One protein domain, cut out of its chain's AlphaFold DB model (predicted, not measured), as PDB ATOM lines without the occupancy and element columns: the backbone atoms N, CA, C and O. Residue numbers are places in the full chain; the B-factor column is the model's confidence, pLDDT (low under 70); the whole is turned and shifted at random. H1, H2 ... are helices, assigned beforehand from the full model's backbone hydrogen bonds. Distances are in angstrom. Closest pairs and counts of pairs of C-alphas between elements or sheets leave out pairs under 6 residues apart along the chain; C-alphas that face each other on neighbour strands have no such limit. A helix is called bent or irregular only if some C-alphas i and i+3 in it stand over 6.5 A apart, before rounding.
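AT A GLANCE: This is residues 54 to 117 of the 480 residues of an uncharacterized protein of Psilocybe cyanescens (UniProt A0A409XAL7). A long, bent helix, H3, makes the length of this elongated helical domain; two short helices, H1 and H2, follow each other along one side of it, and H4 crosses H3 steeply near its bend. H1 packs on the second arm, H3b, and H2 on the first arm, H3a, while H4 stays only loosely against the two arms. The printed part has 64 residues with four named helices, in the order H1, H2, H3, H4, and no named strand; the class is all helix. The whole is compact, with a radius of gyration of the C-alphas of 11.4 A, and the C-alphas span 35 by 22 by 19 A along their three main axes.

IN THESE COORDINATES: The printed part begins with H1, residues 54 to 60, 9.8 A from first to last C-alpha; C-alpha 54 is at (9.632, -43.162, 47.346). After a tight link of 2 residues comes H2, residues 63 to 67, a helix of five residues. A tight link of 4 residues leads to H3, residues 72 to 93, the longest helix with 22 residues; C-alpha 72 is at (1.140, -25.425, 29.174). By its hydrogen bonds H3 was assigned as one helix, but it is bent: C-alphas 81 and 84 are 6.8 A apart, where about 5 A is found in a regular helix. Its arms are H3a, residues 72 to 81, 14.2 A long, and H3b, residues 84 to 93, 14.1 A long; residues 82 and 83 belong to neither. A short link of 7 residues then leads to H4, residues 101 to 115, 20.6 A long, which ends with C-alpha 115 at (11.004, -28.305, 40.628).

HOW THE PARTS SIT: The hub is H3, which taken whole touches three other helices. Its arms H3a and H3b stand at a shallow tilt of 29 degrees. H1 touches H3b, and the closest C-alphas, those of Val 58 and Ile 87, are 6.3 A apart. These two run opposite ways at a shallow tilt of 16 degrees. H2 touches H3a, and the closest C-alphas, those of Tyr 66 and His 75, are 6.0 A apart. H1 and H2 meet only through their link. Taken arm by arm, H4 is close to H3a but not clearly touching it: the closest C-alphas, those of Ala 79 and Val 109, are 7.0 A apart, and the two run opposite ways at a steep tilt of 54 degrees. H4 is also close to H3b but not clearly touching it, with the C-alphas of Leu 84 and Thr 105 the closest at 7.1 A, opposite ways at a steep tilt of 64 degrees. H2 and H4 are near each other, with 5 pairs of C-alphas within 10 A. H1 is apart from H3a and from H4, and H2 is apart from H3b. In H1, H2, H3a, H3b and H4 every O i to N i+4 pair is within hydrogen-bond range.

THE WHOLE: The two C-alphas farthest apart, those of Lys 70 and Gly 95, are 35.2 A apart. The first and last printed C-alphas, those of Glu 54 and Arg 117, are 20.8 A apart. The printed part has no cut, and no link is long. H4 has its centre nearest to the mean of the C-alphas, at 7.0 A, and H2 has its centre farthest from it, at 10.7 A. The mean pLDDT of the printed part of this model is 91.0, and no printed residue is under 70; the mean is 85 in H4 and 96 in H3b.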
ATOM      1  N   GLU A  54      10.414 -42.188  48.113       94.88
ATOM      2  CA  GLU A  54       9.632 -43.162  47.346       94.88
ATOM      3  C   GLU A  54       8.576 -42.475  46.472       94.88
ATOM      4  O   GLU A  54       8.463 -42.777  45.287       94.88
ATOM      5  N   GLU A  55       7.890 -41.454  46.994       94.88
ATOM      6  CA  GLU A  55       6.988 -40.609  46.201       94.88
ATOM      7  C   GLU A  55       7.733 -39.950  45.036       94.88
ATOM      8  O   GLU A  55       7.248 -39.923  43.905       94.88
ATOM      9  N   ARG A  56       8.954 -39.452  45.278       93.12
ATOM     10  CA  ARG A  56       9.789 -38.896  44.206       93.12
ATOM     11  C   ARG A  56      10.169 -39.934  43.169       93.12
ATOM     12  O   ARG A  56      10.225 -39.575  42.004       93.12
ATOM     13  N   LYS A  57      10.395 -41.190  43.551       95.06
ATOM     14  CA  LYS A  57      10.699 -42.267  42.604       95.06
ATOM     15  C   LYS A  57       9.540 -42.501  41.629       95.06
ATOM     16  O   LYS A  57       9.787 -42.642  40.434       95.06
ATOM     17  N   VAL A  58       8.299 -42.464  42.123       96.88
ATOM     18  CA  VAL A  58       7.088 -42.528  41.285       96.88
ATOM     19  C   VAL A  58       7.008 -41.306  40.369       96.88
ATOM     20  O   VAL A  58       6.856 -41.438  39.159       96.88
ATOM     21  N   LEU A  59       7.190 -40.100  40.916       96.06
ATOM     22  CA  LEU A  59       7.125 -38.866  40.127       96.06
ATOM     23  C   LEU A  59       8.229 -38.793  39.056       96.06
ATOM     24  O   LEU A  59       7.952 -38.479  37.896       96.06
ATOM     25  N   ASP A  60       9.476 -39.093  39.414       93.62
ATOM     26  CA  ASP A  60      10.642 -38.963  38.537       93.62
ATOM     27  C   ASP A  60      10.584 -39.929  37.339       93.62
ATOM     28  O   ASP A  60      11.115 -39.592  36.279       93.62
ATOM     29  N   ALA A  61       9.854 -41.049  37.437       97.00
ATOM     30  CA  ALA A  61       9.581 -41.945  36.306       97.00
ATOM     31  C   ALA A  61       8.845 -41.247  35.142       97.00
ATOM     32  O   ALA A  61       8.964 -41.652  33.986       97.00
ATOM     33  N   HIS A  62       8.123 -40.157  35.422       97.06
ATOM     34  CA  HIS A  62       7.404 -39.372  34.415       97.06
ATOM     35  C   HIS A  62       8.085 -38.049  34.053       97.06
ATOM     36  O   HIS A  62       7.601 -37.329  33.172       97.06
ATOM     37  N   LYS A  63       9.198 -37.709  34.712       94.56
ATOM     38  CA  LYS A  63       9.862 -36.409  34.569       94.56
ATOM     39  C   LYS A  63      10.286 -36.119  33.133       94.56
ATOM     40  O   LYS A  63      10.075 -35.008  32.654       94.56
ATOM     41  N   GLU A  64      10.838 -37.107  32.432       94.38
ATOM     42  CA  GLU A  64      11.265 -36.949  31.037       94.38
ATOM     43  C   GLU A  64      10.078 -36.630  30.115       94.38
ATOM     44  O   GLU A  64      10.124 -35.672  29.345       94.38
ATOM     45  N   ARG A  65       8.963 -37.358  30.267       95.75
ATOM     46  CA  ARG A  65       7.726 -37.117  29.508       95.75
ATOM     47  C   ARG A  65       7.133 -35.741  29.805       95.75
ATOM     48  O   ARG A  65       6.655 -35.070  28.891       95.75
ATOM     49  N   TYR A  66       7.167 -35.311  31.066       94.94
ATOM     50  CA  TYR A  66       6.720 -33.974  31.447       94.94
ATOM     51  C   TYR A  66       7.588 -32.899  30.783       94.94
ATOM     52  O   TYR A  66       7.053 -32.023  30.113       94.94
ATOM     53  N   LEU A  67       8.917 -33.007  30.880       92.31
ATOM     54  CA  LEU A  67       9.863 -32.046  30.298       92.31
ATOM     55  C   LEU A  67       9.858 -32.013  28.759       92.31
ATOM     56  O   LEU A  67      10.235 -30.996  28.178       92.31
ATOM     57  N   ALA A  68       9.426 -33.089  28.098       92.81
ATOM     58  CA  ALA A  68       9.270 -33.145  26.644       92.81
ATOM     59  C   ALA A  68       8.058 -32.346  26.116       92.81
ATOM     60  O   ALA A  68       7.959 -32.104  24.910       92.81
ATOM     61  N   SER A  69       7.142 -31.926  26.996       93.00
ATOM     62  CA  SER A  69       5.952 -31.154  26.622       93.00
ATOM     63  C   SER A  69       6.320 -29.720  26.216       93.00
ATOM     64  O   SER A  69       7.119 -29.046  26.867       93.00
ATOM     65  N   LYS A  70       5.728 -29.221  25.127       87.81
ATOM     66  CA  LYS A  70       6.041 -27.912  24.528       87.81
ATOM     67  C   LYS A  70       5.071 -26.810  24.948       87.81
ATOM     68  O   LYS A  70       5.428 -25.635  24.859       87.81
ATOM     69  N   SER A  71       3.870 -27.163  25.404       85.88
ATOM     70  CA  SER A  71       2.827 -26.209  25.811       85.88
ATOM     71  C   SER A  71       2.390 -26.380  27.269       85.88
ATOM     72  O   SER A  71       2.676 -27.380  27.930       85.88
ATOM     73  N   VAL A  72       1.697 -25.374  27.810       81.38
ATOM     74  CA  VAL A  72       1.140 -25.425  29.174       81.38
ATOM     75  C   VAL A  72       0.011 -26.459  29.253       81.38
ATOM     76  O   VAL A  72      -0.159 -27.133  30.270       81.38
ATOM     77  N   GLU A  73      -0.747 -26.602  28.173       86.38
ATOM     78  CA  GLU A  73      -1.854 -27.538  28.010       86.38
ATOM     79  C   GLU A  73      -1.345 -28.981  27.966       86.38
ATOM     80  O   GLU A  73      -1.893 -29.838  28.660       86.38
ATOM     81  N   GLU A  74      -0.250 -29.236  27.242       91.69
ATOM     82  CA  GLU A  74       0.424 -30.539  27.227       91.69
ATOM     83  C   GLU A  74       0.959 -30.910  28.611       91.69
ATOM     84  O   GLU A  74       0.666 -32.002  29.090       91.69
ATOM     85  N   HIS A  75       1.631 -29.990  29.316       88.94
ATOM     86  CA  HIS A  75       2.081 -30.243  30.692       88.94
ATOM     87  C   HIS A  75       0.916 -30.621  31.622       88.94
ATOM     88  O   HIS A  75       1.019 -31.565  32.407       88.94
ATOM     89  N   LYS A  76      -0.219 -29.909  31.528       88.25
ATOM     90  CA  LYS A  76      -1.433 -30.234  32.297       88.25
ATOM     91  C   LYS A  76      -1.994 -31.604  31.915       88.25
ATOM     92  O   LYS A  76      -2.452 -32.325  32.797       88.25
ATOM     93  N   SER A  77      -1.976 -31.948  30.628       93.31
ATOM     94  CA  SER A  77      -2.441 -33.242  30.123       93.31
ATOM     95  C   SER A  77      -1.560 -34.389  30.618       93.31
ATOM     96  O   SER A  77      -2.084 -35.368  31.145       93.31
ATOM     97  N   VAL A  78      -0.232 -34.241  30.550       95.31
ATOM     98  CA  VAL A  78       0.722 -35.243  31.046       95.31
ATOM     99  C   VAL A  78       0.565 -35.445  32.549       95.31
ATOM    100  O   VAL A  78       0.454 -36.584  33.002       95.31
ATOM    101  N   ALA A  79       0.475 -34.351  33.312       94.00
ATOM    102  CA  ALA A  79       0.242 -34.412  34.750       94.00
ATOM    103  C   ALA A  79      -1.051 -35.166  35.091       94.00
ATOM    104  O   ALA A  79      -1.040 -36.037  35.954       94.00
ATOM    105  N   LYS A  80      -2.155 -34.863  34.398       93.56
ATOM    106  CA  LYS A  80      -3.456 -35.495  34.658       93.56
ATOM    107  C   LYS A  80      -3.542 -36.952  34.226       93.56
ATOM    108  O   LYS A  80      -4.187 -37.729  34.912       93.56
ATOM    109  N   THR A  81      -2.951 -37.284  33.085       96.25
ATOM    110  CA  THR A  81      -3.136 -38.592  32.444       96.25
ATOM    111  C   THR A  81      -2.174 -39.642  32.983       96.25
ATOM    112  O   THR A  81      -2.538 -40.808  33.032       96.25
ATOM    113  N   TYR A  82      -0.958 -39.245  33.374       96.88
ATOM    114  CA  TYR A  82       0.092 -40.198  33.753       96.88
ATOM    115  C   TYR A  82       0.560 -40.027  35.196       96.88
ATOM    116  O   TYR A  82       0.707 -41.003  35.905       96.88
ATOM    117  N   ILE A  83       0.774 -38.791  35.648       96.25
ATOM    118  CA  ILE A  83       1.458 -38.564  36.931       96.25
ATOM    119  C   ILE A  83       0.497 -38.681  38.115       96.25
ATOM    120  O   ILE A  83       0.818 -39.316  39.114       96.25
ATOM    121  N   LEU A  84      -0.675 -38.042  38.022       95.12
ATOM    122  CA  LEU A  84      -1.667 -38.059  39.099       95.12
ATOM    123  C   LEU A  84      -2.216 -39.463  39.385       95.12
ATOM    124  O   LEU A  84      -2.318 -39.785  40.564       95.12
ATOM    125  N   PRO A  85      -2.560 -40.299  38.385       96.62
ATOM    126  CA  PRO A  85      -3.009 -41.661  38.659       96.62
ATOM    127  C   PRO A  85      -1.946 -42.478  39.396       96.62
ATOM    128  O   PRO A  85      -2.261 -43.072  40.419       96.62
ATOM    129  N   ASP A  86      -0.692 -42.432  38.944       97.19
ATOM    130  CA  ASP A  86       0.376 -43.274  39.491       97.19
ATOM    131  C   ASP A  86       0.747 -42.871  40.927       97.19
ATOM    132  O   ASP A  86       0.914 -43.731  41.792       97.19
ATOM    133  N   ILE A  87       0.806 -41.566  41.233       96.56
ATOM    134  CA  ILE A  87       1.069 -41.113  42.610       96.56
ATOM    135  C   ILE A  87      -0.128 -41.338  43.542       96.56
ATOM    136  O   ILE A  87       0.068 -41.626  44.719       96.56
ATOM    137  N   PHE A  88      -1.362 -41.225  43.040       95.19
ATOM    138  CA  PHE A  88      -2.553 -41.516  43.841       95.19
ATOM    139  C   PHE A  88      -2.693 -43.011  44.106       95.19
ATOM    140  O   PHE A  88      -3.029 -43.371  45.228       95.19
ATOM    141  N   GLN A  89      -2.371 -43.867  43.133       95.94
ATOM    142  CA  GLN A  89      -2.316 -45.312  43.345       95.94
ATOM    143  C   GLN A  89      -1.257 -45.663  44.390       95.94
ATOM    144  O   GLN A  89      -1.548 -46.388  45.331       95.94
ATOM    145  N   TYR A  90      -0.062 -45.074  44.288       96.94
ATOM    146  CA  TYR A  90       0.984 -45.265  45.291       96.94
ATOM    147  C   TYR A  90       0.525 -44.861  46.702       96.94
ATOM    148  O   TYR A  90       0.808 -45.566  47.666       96.94
ATOM    149  N   TRP A  91      -0.190 -43.738  46.836       95.38
ATOM    150  CA  TRP A  91      -0.752 -43.308  48.119       95.38
ATOM    151  C   TRP A  91      -1.827 -44.251  48.654       95.38
ATOM    152  O   TRP A  91      -1.821 -44.534  49.851       95.38
ATOM    153  N   ASP A  92      -2.699 -44.757  47.788       95.25
ATOM    154  CA  ASP A  92      -3.719 -45.744  48.151       95.25
ATOM    155  C   ASP A  92      -3.073 -47.054  48.638       95.25
ATOM    156  O   ASP A  92      -3.411 -47.555  49.712       95.25
ATOM    157  N   ASP A  93      -2.044 -47.534  47.931       96.69
ATOM    158  CA  ASP A  93      -1.319 -48.771  48.251       96.69
ATOM    159  C   ASP A  93      -0.640 -48.727  49.633       96.69
ATOM    160  O   ASP A  93      -0.547 -49.747  50.320       96.69
ATOM    161  N   ILE A  94      -0.170 -47.551  50.068       96.25
ATOM    162  CA  ILE A  94       0.437 -47.360  51.399       96.25
ATOM    163  C   ILE A  94      -0.580 -46.944  52.475       96.25
ATOM    164  O   ILE A  94      -0.185 -46.644  53.604       96.25
ATOM    165  N   GLY A  95      -1.875 -46.897  52.141       95.12
ATOM    166  CA  GLY A  95      -2.951 -46.497  53.050       95.12
ATOM    167  C   GLY A  95      -2.920 -45.015  53.440       95.12
ATOM    168  O   GLY A  95      -3.372 -44.653  54.527       95.12
ATOM    169  N   HIS A  96      -2.353 -44.149  52.598       92.06
ATOM    170  CA  HIS A  96      -2.313 -42.711  52.835       92.06
ATOM    171  C   HIS A  96      -3.633 -42.064  52.406       92.06
ATOM    172  O   HIS A  96      -3.968 -42.027  51.224       92.06
ATOM    173  N   GLU A  97      -4.377 -41.515  53.366       90.25
ATOM    174  CA  GLU A  97      -5.678 -40.908  53.095       90.25
ATOM    175  C   GLU A  97      -5.525 -39.646  52.228       90.25
ATOM    176  O   GLU A  97      -5.018 -38.600  52.653       90.25
ATOM    177  N   ILE A  98      -5.957 -39.744  50.969       83.56
ATOM    178  CA  ILE A  98      -5.882 -38.647  50.008       83.56
ATOM    179  C   ILE A  98      -6.977 -37.637  50.371       83.56
ATOM    180  O   ILE A  98      -8.125 -37.756  49.945       83.56
ATOM    181  N   GLY A  99      -6.625 -36.613  51.158       86.38
ATOM    182  CA  GLY A  99      -7.490 -35.440  51.349       86.38
ATOM    183  C   GLY A  99      -7.882 -34.803  50.005       86.38
ATOM    184  O   GLY A  99      -7.351 -35.198  48.974       86.38
ATOM    185  N   ASP A 100      -8.766 -33.792  49.990       89.56
ATOM    186  CA  ASP A 100      -9.369 -33.228  48.756       89.56
ATOM    187  C   ASP A 100      -8.468 -33.323  47.503       89.56
ATOM    188  O   ASP A 100      -7.503 -32.561  47.329       89.56
ATOM    189  N   SER A 101      -8.812 -34.276  46.626       84.88
ATOM    190  CA  SER A 101      -8.032 -34.643  45.439       84.88
ATOM    191  C   SER A 101      -7.725 -33.428  44.559       84.88
ATOM    192  O   SER A 101      -6.638 -33.306  43.982       84.88
ATOM    193  N   ARG A 102      -8.637 -32.447  44.514       85.12
ATOM    194  CA  ARG A 102      -8.448 -31.213  43.747       85.12
ATOM    195  C   ARG A 102      -7.347 -30.336  44.336       85.12
ATOM    196  O   ARG A 102      -6.557 -29.747  43.590       85.12
ATOM    197  N   THR A 103      -7.286 -30.240  45.659       84.75
ATOM    198  CA  THR A 103      -6.250 -29.493  46.373       84.75
ATOM    199  C   THR A 103      -4.889 -30.175  46.240       84.75
ATOM    200  O   THR A 103      -3.911 -29.490  45.927       84.75
ATOM    201  N   GLN A 104      -4.816 -31.502  46.384       84.38
ATOM    202  CA  GLN A 104      -3.560 -32.245  46.201       84.38
ATOM    203  C   GLN A 104      -3.046 -32.161  44.764       84.38
ATOM    204  O   GLN A 104      -1.873 -31.864  44.543       84.38
ATOM    205  N   THR A 105      -3.943 -32.265  43.782       86.81
ATOM    206  CA  THR A 105      -3.614 -32.057  42.367       86.81
ATOM    207  C   THR A 105      -2.975 -30.688  42.130       86.81
ATOM    208  O   THR A 105      -1.934 -30.581  41.485       86.81
ATOM    209  N   ARG A 106      -3.575 -29.614  42.664       85.25
ATOM    210  CA  ARG A 106      -3.028 -28.254  42.514       85.25
ATOM    211  C   ARG A 106      -1.652 -28.118  43.161       85.25
ATOM    212  O   ARG A 106      -0.782 -27.482  42.572       85.25
ATOM    213  N   LYS A 107      -1.459 -28.709  44.345       86.12
ATOM    214  CA  LYS A 107      -0.176 -28.699  45.059       86.12
ATOM    215  C   LYS A 107       0.904 -29.449  44.277       86.12
ATOM    216  O   LYS A 107       1.978 -28.883  44.078       86.12
ATOM    217  N   LEU A 108       0.600 -30.642  43.762       88.94
ATOM    218  CA  LEU A 108       1.536 -31.436  42.965       88.94
ATOM    219  C   LEU A 108       1.919 -30.726  41.670       88.94
ATOM    220  O   LEU A 108       3.100 -30.597  41.364       88.94
ATOM    221  N   VAL A 109       0.939 -30.210  40.924       85.88
ATOM    222  CA  VAL A 109       1.214 -29.479  39.678       85.88
ATOM    223  C   VAL A 109       2.074 -28.246  39.949       85.88
ATOM    224  O   VAL A 109       3.040 -28.013  39.227       85.88
ATOM    225  N   ALA A 110       1.780 -27.487  41.007       83.12
ATOM    226  CA  ALA A 110       2.602 -26.342  41.393       83.12
ATOM    227  C   ALA A 110       4.027 -26.761  41.791       83.12
ATOM    228  O   ALA A 110       4.989 -26.080  41.437       83.12
ATOM    229  N   TRP A 111       4.181 -27.885  42.496       88.81
ATOM    230  CA  TRP A 111       5.489 -28.438  42.838       88.81
ATOM    231  C   TRP A 111       6.265 -28.860  41.585       88.81
ATOM    232  O   TRP A 111       7.390 -28.404  41.405       88.81
ATOM    233  N   MET A 112       5.662 -29.623  40.667       89.25
ATOM    234  CA  MET A 112       6.303 -30.041  39.412       89.25
ATOM    235  C   MET A 112       6.716 -28.837  38.562       89.25
ATOM    236  O   MET A 112       7.840 -28.777  38.075       89.25
ATOM    237  N   GLN A 113       5.851 -27.827  38.441       82.50
ATOM    238  CA  GLN A 113       6.173 -26.580  37.740       82.50
ATOM    239  C   GLN A 113       7.335 -25.812  38.377       82.50
ATOM    240  O   GLN A 113       8.037 -25.080  37.682       82.50
ATOM    241  N   ASN A 114       7.538 -25.943  39.689       80.00
ATOM    242  CA  ASN A 114       8.628 -25.284  40.396       80.00
ATOM    243  C   ASN A 114       9.934 -26.080  40.351       80.00
ATOM    244  O   ASN A 114      10.989 -25.471  40.178       80.00
ATOM    245  N   THR A 115       9.856 -27.402  40.482       83.00
ATOM    246  CA  THR A 115      11.004 -28.305  40.628       83.00
ATOM    247  C   THR A 115      11.517 -28.804  39.282       83.00
ATOM    248  O   THR A 115      12.722 -28.841  39.048       83.00
ATOM    249  N   TRP A 116      10.621 -29.141  38.357       88.44
ATOM    250  CA  TRP A 116      10.959 -29.598  37.008       88.44
ATOM    251  C   TRP A 116      10.839 -28.465  35.996       88.44
ATOM    252  O   TRP A 116      10.282 -28.617  34.909       88.44
ATOM    253  N   ARG A 117      11.367 -27.293  36.346       71.12
ATOM    254  CA  ARG A 117      11.550 -26.250  35.345       71.12
ATOM    255  C   ARG A 117      12.585 -26.760  34.352       71.12
ATOM    256  O   ARG A 117      13.709 -27.065  34.746       71.12
TER     257      ARG A 117